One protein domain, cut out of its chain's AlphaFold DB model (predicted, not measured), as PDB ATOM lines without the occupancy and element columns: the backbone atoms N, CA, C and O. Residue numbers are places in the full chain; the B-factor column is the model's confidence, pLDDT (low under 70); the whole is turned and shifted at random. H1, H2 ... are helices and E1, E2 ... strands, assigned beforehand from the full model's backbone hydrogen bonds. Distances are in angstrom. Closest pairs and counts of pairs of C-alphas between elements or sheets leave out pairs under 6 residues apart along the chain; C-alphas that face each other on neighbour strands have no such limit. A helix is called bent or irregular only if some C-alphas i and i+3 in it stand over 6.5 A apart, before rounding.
ATOM      1  N   LEU A   3     215.948 223.909 252.869       84.44
ATOM      2  CA  LEU A   3     216.546 223.792 251.539       84.44
ATOM      3  C   LEU A   3     215.757 222.809 250.665       84.44
ATOM      4  O   LEU A   3     215.217 221.836 251.203       84.44
ATOM      5  N   PRO A   4     215.689 223.054 249.346       86.00
ATOM      6  CA  PRO A   4     215.121 222.105 248.401       86.00
ATOM      7  C   PRO A   4     216.037 220.886 248.258       86.00
ATOM      8  O   PRO A   4     217.258 220.975 248.386       86.00
ATOM      9  N   THR A   5     215.444 219.730 247.999       84.75
ATOM     10  CA  THR A   5     216.160 218.464 247.822       84.75
ATOM     11  C   THR A   5     215.725 217.796 246.538       84.75
ATOM     12  O   THR A   5     214.623 218.041 246.055       84.75
ATOM     13  N   GLU A   6     216.551 216.885 246.034       81.00
ATOM     14  CA  GLU A   6     216.284 216.204 244.759       81.00
ATOM     15  C   GLU A   6     215.057 215.284 244.817       81.00
ATOM     16  O   GLU A   6     214.565 214.816 243.797       81.00
ATOM     17  N   GLN A   7     214.557 214.992 246.023       77.31
ATOM     18  CA  GLN A   7     213.315 214.244 246.213       77.31
ATOM     19  C   GLN A   7     212.070 215.145 246.185       77.31
ATOM     20  O   GLN A   7     211.025 214.727 246.687       77.31
ATOM     21  N   ASP A   8     212.199 216.366 245.656       77.31
ATOM     22  CA  ASP A   8     211.158 217.396 245.588       77.31
ATOM     23  C   ASP A   8     210.554 217.709 246.972       77.31
ATOM     24  O   ASP A   8     209.343 217.793 247.187       77.31
ATOM     25  N   LYS A   9     211.435 217.793 247.980       80.88
ATOM     26  CA  LYS A   9     211.077 218.057 249.383       80.88
ATOM     27  C   LYS A   9     211.897 219.199 249.949       80.88
ATOM     28  O   LYS A   9     213.098 219.291 249.710       80.88
ATOM     29  N   TRP A  10     211.260 220.010 250.784       84.12
ATOM     30  CA  TRP A  10     211.934 221.021 251.592       84.12
ATOM     31  C   TRP A  10     212.358 220.413 252.924       84.12
ATOM     32  O   TRP A  10     211.524 219.906 253.676       84.12
ATOM     33  N   VAL A  11     213.654 220.452 253.215       84.94
ATOM     34  CA  VAL A  11     214.234 219.812 254.398       84.94
ATOM     35  C   VAL A  11     214.880 220.866 255.285       84.94
ATOM     36  O   VAL A  11     215.575 221.764 254.811       84.94
ATOM     37  N   SER A  12     214.612 220.791 256.590       85.44
ATOM     38  CA  SER A  12     215.243 221.682 257.562       85.44
ATOM     39  C   SER A  12     216.679 221.240 257.835       85.44
ATOM     40  O   SER A  12     216.947 220.047 257.945       85.44
ATOM     41  N   LEU A  13     217.582 222.198 258.035       82.88
ATOM     42  CA  LEU A  13     218.958 221.908 258.462       82.88
ATOM     43  C   LEU A  13     219.083 221.565 259.952       82.88
ATOM     44  O   LEU A  13     220.186 221.483 260.486       82.88
ATOM     45  N   HIS A  14     217.967 221.390 260.659       81.06
ATOM     46  CA  HIS A  14     218.015 221.008 262.060       81.06
ATOM     47  C   HIS A  14     218.545 219.565 262.200       81.06
ATOM     48  O   HIS A  14     218.023 218.684 261.504       81.06
ATOM     49  N   PRO A  15     219.486 219.277 263.126       74.06
ATOM     50  CA  PRO A  15     220.116 217.955 263.272       74.06
ATOM     51  C   PRO A  15     219.146 216.777 263.457       74.06
ATOM     52  O   PRO A  15     219.465 215.644 263.106       74.06
ATOM     53  N   SER A  16     217.939 217.024 263.977       78.88
ATOM     54  CA  SER A  16     216.905 215.986 264.136       78.88
ATOM     55  C   SER A  16     216.287 215.502 262.817       78.88
ATOM     56  O   SER A  16     215.628 214.461 262.795       78.88
ATOM     57  N   THR A  17     216.466 216.246 261.723       78.31
ATOM     58  CA  THR A  17     215.841 215.951 260.424       78.31
ATOM     59  C   THR A  17     216.529 214.780 259.727       78.31
ATOM     60  O   THR A  17     215.870 213.933 259.122       78.31
ATOM     61  N   GLY A  18     217.849 214.697 259.859       79.94
ATOM     62  CA  GLY A  18     218.706 213.774 259.131       79.94
ATOM     63  C   GLY A  18     219.953 214.489 258.628       79.94
ATOM     64  O   GLY A  18     220.227 215.626 259.010       79.94
ATOM     65  N   ILE A  19     220.699 213.814 257.762       85.00
ATOM     66  CA  ILE A  19     221.886 214.384 257.127       85.00
ATOM     67  C   ILE A  19     221.429 215.151 255.892       85.00
ATOM     68  O   ILE A  19     220.763 214.576 255.034       85.00
ATOM     69  N   VAL A  20     221.786 216.429 255.798       88.06
ATOM     70  CA  VAL A  20     221.583 217.242 254.595       88.06
ATOM     71  C   VAL A  20     222.957 217.580 254.038       88.06
ATOM     72  O   VAL A  20     223.753 218.204 254.735       88.06
ATOM     73  N   CYS A  21     223.255 217.148 252.817       87.88
ATOM     74  CA  CYS A  21     224.561 217.352 252.191       87.88
ATOM     75  C   CYS A  21     224.426 217.637 250.696       87.88
ATOM     76  O   CYS A  21     223.400 217.342 250.077       87.88
ATOM     77  N   TRP A  22     225.479 218.182 250.100       88.38
ATOM     78  CA  TRP A  22     225.561 218.350 248.655       88.38
ATOM     79  C   TRP A  22     226.350 217.210 248.011       88.38
ATOM     80  O   TRP A  22     227.382 216.785 248.524       88.38
ATOM     81  N   CYS A  23     225.838 216.691 246.895       86.25
ATOM     82  CA  CYS A  23     226.473 215.631 246.125       86.25
ATOM     83  C   CYS A  23     227.536 216.205 245.183       86.25
ATOM     84  O   CYS A  23     227.210 216.745 244.126       86.25
ATOM     85  N   ASP A  24     228.798 216.012 245.534       85.44
ATOM     86  CA  ASP A  24     229.953 216.283 244.679       85.44
ATOM     87  C   ASP A  24     230.429 215.051 243.891       85.44
ATOM     88  O   ASP A  24     231.063 215.204 242.848       85.44
ATOM     89  N   ASP A  25     230.049 213.850 244.336       84.38
ATOM     90  CA  ASP A  25     230.386 212.574 243.704       84.38
ATOM     91  C   ASP A  25     229.125 211.717 243.474       84.38
ATOM     92  O   ASP A  25     228.441 211.279 244.408       84.38
ATOM     93  N   LYS A  26     228.804 211.485 242.193       84.31
ATOM     94  CA  LYS A  26     227.619 210.724 241.768       84.31
ATOM     95  C   LYS A  26     227.717 209.240 242.132       84.31
ATOM     96  O   LYS A  26     226.685 208.627 242.421       84.31
ATOM     97  N   GLU A  27     228.917 208.669 242.112       85.25
ATOM     98  CA  GLU A  27     229.158 207.268 242.453       85.25
ATOM     99  C   GLU A  27     229.023 207.066 243.963       85.25
ATOM    100  O   GLU A  27     228.243 206.221 244.411       85.25
ATOM    101  N   LEU A  28     229.662 207.933 244.751       83.88
ATOM    102  CA  LEU A  28     229.559 207.916 246.210       83.88
ATOM    103  C   LEU A  28     228.110 208.082 246.673       83.88
ATOM    104  O   LEU A  28     227.639 207.387 247.579       83.88
ATOM    105  N   LYS A  29     227.359 208.962 246.004       85.44
ATOM    106  CA  LYS A  29     225.923 209.114 246.231       85.44
ATOM    107  C   LYS A  29     225.190 207.805 246.007       85.44
ATOM    108  O   LYS A  29     224.408 207.423 246.873       85.44
ATOM    109  N   GLN A  30     225.431 207.112 244.893       84.19
ATOM    110  CA  GLN A  30     224.792 205.829 244.601       84.19
ATOM    111  C   GLN A  30     225.075 204.790 245.694       84.19
ATOM    112  O   GLN A  30     224.135 204.150 246.165       84.19
ATOM    113  N   GLN A  31     226.324 204.696 246.152       83.31
ATOM    114  CA  GLN A  31     226.746 203.784 247.223       83.31
ATOM    115  C   GLN A  31     226.125 204.139 248.590       83.31
ATOM    116  O   GLN A  31     225.930 203.268 249.440       83.31
ATOM    117  N   CYS A  32     225.776 205.413 248.809       80.62
ATOM    118  CA  CYS A  32     225.179 205.902 250.054       80.62
ATOM    119  C   CYS A  32     223.644 206.013 250.019       80.62
ATOM    120  O   CYS A  32     223.036 206.251 251.062       80.62
ATOM    121  N   LYS A  33     222.983 205.819 248.864       76.81
ATOM    122  CA  LYS A  33     221.518 205.995 248.713       76.81
ATOM    123  C   LYS A  33     220.702 205.209 249.739       76.81
ATOM    124  O   LYS A  33     219.663 205.681 250.192       76.81
ATOM    125  N   ASN A  34     221.187 204.032 250.128       74.06
ATOM    126  CA  ASN A  34     220.483 203.136 251.044       74.06
ATOM    127  C   ASN A  34     220.818 203.380 252.527       74.06
ATOM    128  O   ASN A  34     220.257 202.716 253.395       74.06
ATOM    129  N   MET A  35     221.680 204.350 252.856       73.75
ATOM    130  CA  MET A  35     222.139 204.619 254.230       73.75
ATOM    131  C   MET A  35     221.121 205.410 255.095       73.75
ATOM    132  O   MET A  35     221.446 205.996 256.134       73.75
ATOM    133  N   GLY A  36     219.835 205.375 254.735       71.69
ATOM    134  CA  GLY A  36     218.723 205.957 255.490       71.69
ATOM    135  C   GLY A  36     218.469 207.442 255.192       71.69
ATOM    136  O   GLY A  36     218.427 207.824 254.031       71.69
ATOM    137  N   LYS A  37     218.211 208.277 256.217       77.75
ATOM    138  CA  LYS A  37     217.747 209.680 256.068       77.75
ATOM    139  C   LYS A  37     218.875 210.634 255.639       77.75
ATOM    140  O   LYS A  37     219.314 211.468 256.435       77.75
ATOM    141  N   ILE A  38     219.343 210.480 254.406       84.31
ATOM    142  CA  ILE A  38     220.267 211.403 253.745       84.31
ATOM    143  C   ILE A  38     219.483 212.169 252.692       84.31
ATOM    144  O   ILE A  38     218.803 211.580 251.850       84.31
ATOM    145  N   TYR A  39     219.581 213.485 252.755       86.25
ATOM    146  CA  TYR A  39     218.905 214.408 251.869       86.25
ATOM    147  C   TYR A  39     219.953 215.150 251.051       86.25
ATOM    148  O   TYR A  39     220.818 215.833 251.602       86.25
ATOM    149  N   PHE A  40     219.872 214.998 249.732       87.75
ATOM    150  CA  PHE A  40     220.760 215.673 248.797       87.75
ATOM    151  C   PHE A  40     220.125 216.987 248.380       87.75
ATOM    152  O   PHE A  40     218.982 216.992 247.914       87.75
ATOM    153  N   VAL A  41     220.845 218.086 248.585       87.19
ATOM    154  CA  VAL A  41     220.360 219.407 248.185       87.19
ATOM    155  C   VAL A  41     220.343 219.496 246.662       87.19
ATOM    156  O   VAL A  41     221.345 219.179 246.020       87.19
ATOM    157  N   ASP A  42     219.203 219.911 246.110       79.19
ATOM    158  CA  ASP A  42     219.022 220.080 244.670       79.19
ATOM    159  C   ASP A  42     219.258 221.530 244.280       79.19
ATOM    160  O   ASP A  42     218.548 222.444 244.708       79.19
ATOM    161  N   PHE A  43     220.268 221.715 243.447       70.00
ATOM    162  CA  PHE A  43     220.450 222.921 242.673       70.00
ATOM    163  C   PHE A  43     220.595 222.437 241.240       70.00
ATOM    164  O   PHE A  43     221.611 221.837 240.890       70.00
ATOM    165  N   SER A  44     219.530 222.632 240.467       61.47
ATOM    166  CA  SER A  44     219.385 222.236 239.065       61.47
ATOM    167  C   SER A  44     220.678 222.399 238.261       61.47
ATOM    168  O   SER A  44     221.403 223.366 238.494       61.47
ATOM    169  N   GLU A  45     220.919 221.484 237.309       57.66
ATOM    170  CA  GLU A  45     222.154 221.336 236.520       57.66
ATOM    171  C   GLU A  45     222.917 222.647 236.303       57.66
ATOM    172  O   GLU A  45     222.558 223.500 235.490       57.66
ATOM    173  N   ILE A  46     224.003 222.792 237.059       60.12
ATOM    174  CA  ILE A  46     224.991 223.835 236.829       60.12
ATOM    175  C   ILE A  46     225.752 223.410 235.569       60.12
ATOM    176  O   ILE A  46     226.535 222.461 235.605       60.12
ATOM    177  N   ASP A  47     225.452 224.087 234.462       56.84
ATOM    178  CA  ASP A  47     225.948 223.814 233.111       56.84
ATOM    179  C   ASP A  47     227.472 223.608 233.084       56.84
ATOM    180  O   ASP A  47     228.217 224.457 233.590       56.84
ATOM    181  N   SER A  48     227.918 222.477 232.516       56.59
ATOM    182  CA  SER A  48     229.238 221.848 232.720       56.59
ATOM    183  C   SER A  48     230.436 222.730 232.376       56.59
ATOM    184  O   SER A  48     231.527 222.525 232.905       56.59
ATOM    185  N   ASP A  49     230.230 223.753 231.556       56.53
ATOM    186  CA  ASP A  49     231.313 224.474 230.890       56.53
ATOM    187  C   ASP A  49     231.765 225.740 231.649       56.53
ATOM    188  O   ASP A  49     232.735 226.391 231.261       56.53
ATOM    189  N   LYS A  50     231.107 226.086 232.771       56.34
ATOM    190  CA  LYS A  50     231.479 227.206 233.675       56.34
ATOM    191  C   LYS A  50     231.725 226.762 235.128       56.34
ATOM    192  O   LYS A  50     231.656 227.567 236.057       56.34
ATOM    193  N   THR A  51     231.971 225.470 235.331       66.25
ATOM    194  CA  THR A  51     231.620 224.760 236.569       66.25
ATOM    195  C   THR A  51     232.604 224.832 237.716       66.25
ATOM    196  O   THR A  51     232.137 224.960 238.836       66.25
ATOM    197  N   GLU A  52     233.921 224.724 237.532       71.31
ATOM    198  CA  GLU A  52     234.799 224.443 238.686       71.31
ATOM    199  C   GLU A  52     234.888 225.596 239.688       71.31
ATOM    200  O   GLU A  52     234.705 225.389 240.888       71.31
ATOM    201  N   VAL A  53     235.093 226.825 239.203       76.44
ATOM    202  CA  VAL A  53     235.153 228.020 240.062       76.44
ATOM    203  C   VAL A  53     233.810 228.253 240.748       76.44
ATOM    204  O   VAL A  53     233.767 228.529 241.947       76.44
ATOM    205  N   PHE A  54     232.706 228.084 240.016       77.69
ATOM    206  CA  PHE A  54     231.370 228.179 240.591       77.69
ATOM    207  C   PHE A  54     231.136 227.081 241.631       77.69
ATOM    208  O   PHE A  54     230.672 227.376 242.723       77.69
ATOM    209  N   ARG A  55     231.517 225.831 241.351       76.75
ATOM    210  CA  ARG A  55     231.375 224.687 242.262       76.75
ATOM    211  C   ARG A  55     232.181 224.896 243.540       76.75
ATOM    212  O   ARG A  55     231.695 224.563 244.615       76.75
ATOM    213  N   ALA A  56     233.374 225.479 243.438       80.88
ATOM    214  CA  ALA A  56     234.213 225.827 244.582       80.88
ATOM    215  C   ALA A  56     233.626 226.978 245.416       80.88
ATOM    216  O   ALA A  56     233.568 226.895 246.640       80.88
ATOM    217  N   GLN A  57     233.138 228.043 244.776       83.31
ATOM    218  CA  GLN A  57     232.462 229.135 245.487       83.31
ATOM    219  C   GLN A  57     231.158 228.662 246.136       83.31
ATOM    220  O   GLN A  57     230.841 229.026 247.268       83.31
ATOM    221  N   PHE A  58     230.421 227.809 245.437       82.44
ATOM    222  CA  PHE A  58     229.166 227.252 245.902       82.44
ATOM    223  C   PHE A  58     229.368 226.242 247.034       82.44
ATOM    224  O   PHE A  58     228.609 226.259 248.000       82.44
ATOM    225  N   SER A  59     230.429 225.428 246.991       84.19
ATOM    226  CA  SER A  59     230.783 224.543 248.109       84.19
ATOM    227  C   SER A  59     231.136 225.358 249.344       84.19
ATOM    228  O   SER A  59     230.695 225.024 250.439       84.19
ATOM    229  N   HIS A  60     231.860 226.466 249.171       86.19
ATOM    230  CA  HIS A  60     232.180 227.377 250.264       86.19
ATOM    231  C   HIS A  60     230.918 227.996 250.878       86.19
ATOM    232  O   HIS A  60     230.773 228.018 252.101       86.19
ATOM    233  N   LEU A  61     229.970 228.435 250.042       87.69
ATOM    234  CA  LEU A  61     228.675 228.941 250.499       87.69
ATOM    235  C   LEU A  61     227.897 227.873 251.276       87.69
ATOM    236  O   LEU A  61     227.421 228.138 252.376       87.69
ATOM    237  N   LEU A  62     227.782 226.660 250.736       87.44
ATOM    238  CA  LEU A  62     227.049 225.572 251.379       87.44
ATOM    239  C   LEU A  62     227.670 225.175 252.717       87.44
ATOM    240  O   LEU A  62     226.947 225.042 253.704       87.44
ATOM    241  N   LYS A  63     229.000 225.109 252.791       87.31
ATOM    242  CA  LYS A  63     229.721 224.895 254.050       87.31
ATOM    243  C   LYS A  63     229.419 225.988 255.072       87.31
ATOM    244  O   LYS A  63     229.120 225.665 256.218       87.31
ATOM    245  N   ALA A  64     229.416 227.259 254.662       87.00
ATOM    246  CA  ALA A  64     229.051 228.376 255.538       87.00
ATOM    247  C   ALA A  64     227.593 228.290 256.034       87.00
ATOM    248  O   ALA A  64     227.279 228.743 257.133       87.00
ATOM    249  N   LEU A  65     226.710 227.665 255.252       86.81
ATOM    250  CA  LEU A  65     225.317 227.386 255.612       86.81
ATOM    251  C   LEU A  65     225.141 226.104 256.451       86.81
ATOM    252  O   LEU A  65     224.014 225.784 256.832       86.81
ATOM    253  N   GLY A  66     226.222 225.378 256.755       86.25
ATOM    254  CA  GLY A  66     226.192 224.119 257.504       86.25
ATOM    255  C   GLY A  66     225.821 222.892 256.665       86.25
ATOM    256  O   GLY A  66     225.440 221.868 257.226       86.25
ATOM    257  N   VAL A  67     225.913 222.986 255.335       88.62
ATOM    258  CA  VAL A  67     225.687 221.883 254.393       88.62
ATOM    259  C   VAL A  67     227.041 221.380 253.884       88.62
ATOM    260  O   VAL A  67     227.655 222.028 253.035       88.62
ATOM    261  N   PRO A  68     227.534 220.239 254.388       88.56
ATOM    262  CA  PRO A  68     228.808 219.689 253.951       88.56
ATOM    263  C   PRO A  68     228.704 219.013 252.577       88.56
ATOM    264  O   PRO A  68     227.612 218.688 252.092       88.56
ATOM    265  N   LEU A  69     229.865 218.762 251.974       88.69
ATOM    266  CA  LEU A  69     229.982 217.886 250.810       88.69
ATOM    267  C   LEU A  69     229.809 216.424 251.232       88.69
ATOM    268  O   LEU A  69     230.158 216.050 252.354       88.69
ATOM    269  N   LEU A  70     229.287 215.591 250.333       88.00
ATOM    270  CA  LEU A  70     229.128 214.163 250.593       88.00
ATOM    271  C   LEU A  70     230.488 213.495 250.842       88.00
ATOM    272  O   LEU A  70     230.623 212.742 251.804       88.00
ATOM    273  N   SER A  71     231.495 213.809 250.026       85.62
ATOM    274  CA  SER A  71     232.856 213.272 250.173       85.62
ATOM    275  C   SER A  71     233.520 213.594 251.519       85.62
ATOM    276  O   SER A  71     234.353 212.828 251.990       85.62
ATOM    277  N   GLU A  72     233.134 214.688 252.181       85.50
ATOM    278  CA  GLU A  72     233.726 215.107 253.461       85.50
ATOM    279  C   GLU A  72     233.132 214.376 254.669       85.50
ATOM    280  O   GLU A  72     233.799 214.185 255.694       85.50
ATOM    281  N   ILE A  73     231.860 213.988 254.563       85.69
ATOM    282  CA  ILE A  73     231.138 213.296 255.635       85.69
ATOM    283  C   ILE A  73     231.220 211.781 255.515       85.69
ATOM    284  O   ILE A  73     230.941 211.095 256.498       85.69
TER     285      ILE A  73
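AT A GLANCE: This is residues 3 to 73 of the 384 residues of the protein "uncharacterized protein LOC111479725" of Cucurbita maxima (UniProt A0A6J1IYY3). Two short parallel strands, E3 and E4, make a small core, with the hairpin E1 and E2 over one face and the helices H1 and H3 on the other side. The long kinked helix H2 runs outside this core, apart from E3 and from the other helices, and its first residues, 48 to 53, stick out. The printed part has 71 residues with four named strands and three named helices, in the order E1, E2, E3, H1, E4, H2, H3. The antiparallel pair E1 and E2 and the parallel pair E3 and E4 are two separate sheets, and the class is mixed, helices and strands. The whole is compact, with a radius of gyration of the C-alphas of 12.0 A and spans of 35 by 25 by 23 A.

IN THESE COORDINATES: E1, residues 3 to 5, begins with C-alpha 3 at (216.546, 223.792, 251.539). E2 is residues 9 to 12, 9.9 A from first to last C-alpha, and E3 is residues 19 to 21. H1, residues 26 to 32, is 9.9 A long, and E4 is residues 38 to 40. H2, residues 48 to 64, is 23.7 A long and begins with C-alpha 48 at (229.238, 221.848, 232.720). It is irregular, with C-alphas 49 and 52 8.5 A apart, and has a kink of 48 degrees near residue 55. H3, residues 70 to 73, ends with C-alpha 73 at (231.138, 213.296, 255.635).

HOW THE PARTS SIT: E3 and E4 are parallel at 23 degrees, with N 39 and O 19 within hydrogen-bond range at 2.8 A. E3, H1 and E4 form a strand-helix-strand unit, two parallel neighbour strands with a helix between them along the chain, and its crossover is right-handed. E1 and E2 form a hairpin, antiparallel at 139 degrees, with N 5 and O 9 within hydrogen-bond range at 2.9 A. The closest C-alphas of E1 and E4, those of Thr 5 and Phe 40, are 5.5 A apart. The closest C-alphas of E3 and H3, those of Cys 21 and Leu 70, are 5.8 A apart. H1 and H3 only just touch, with 3 pairs of C-alphas within 8 A, the closest being those of Lys 29 and Leu 70 at 7.4 A. H2 is apart from E1, E2, E3, H1 and H3. In H1 every O i to N i+4 pair is within hydrogen-bond range, in H2 10 of 13 are, and H3 is too short for such a pair.

THE WHOLE: The two C-alphas farthest apart, those of Ser 16 and Asp 49, are 37.2 A apart. The printed part has no cut and no long link. Residues 47 to 53, of which 48 to 53 belong to H2, stand free. The mean pLDDT of the printed part is 80.1, and residues 44 to 51 are under 70.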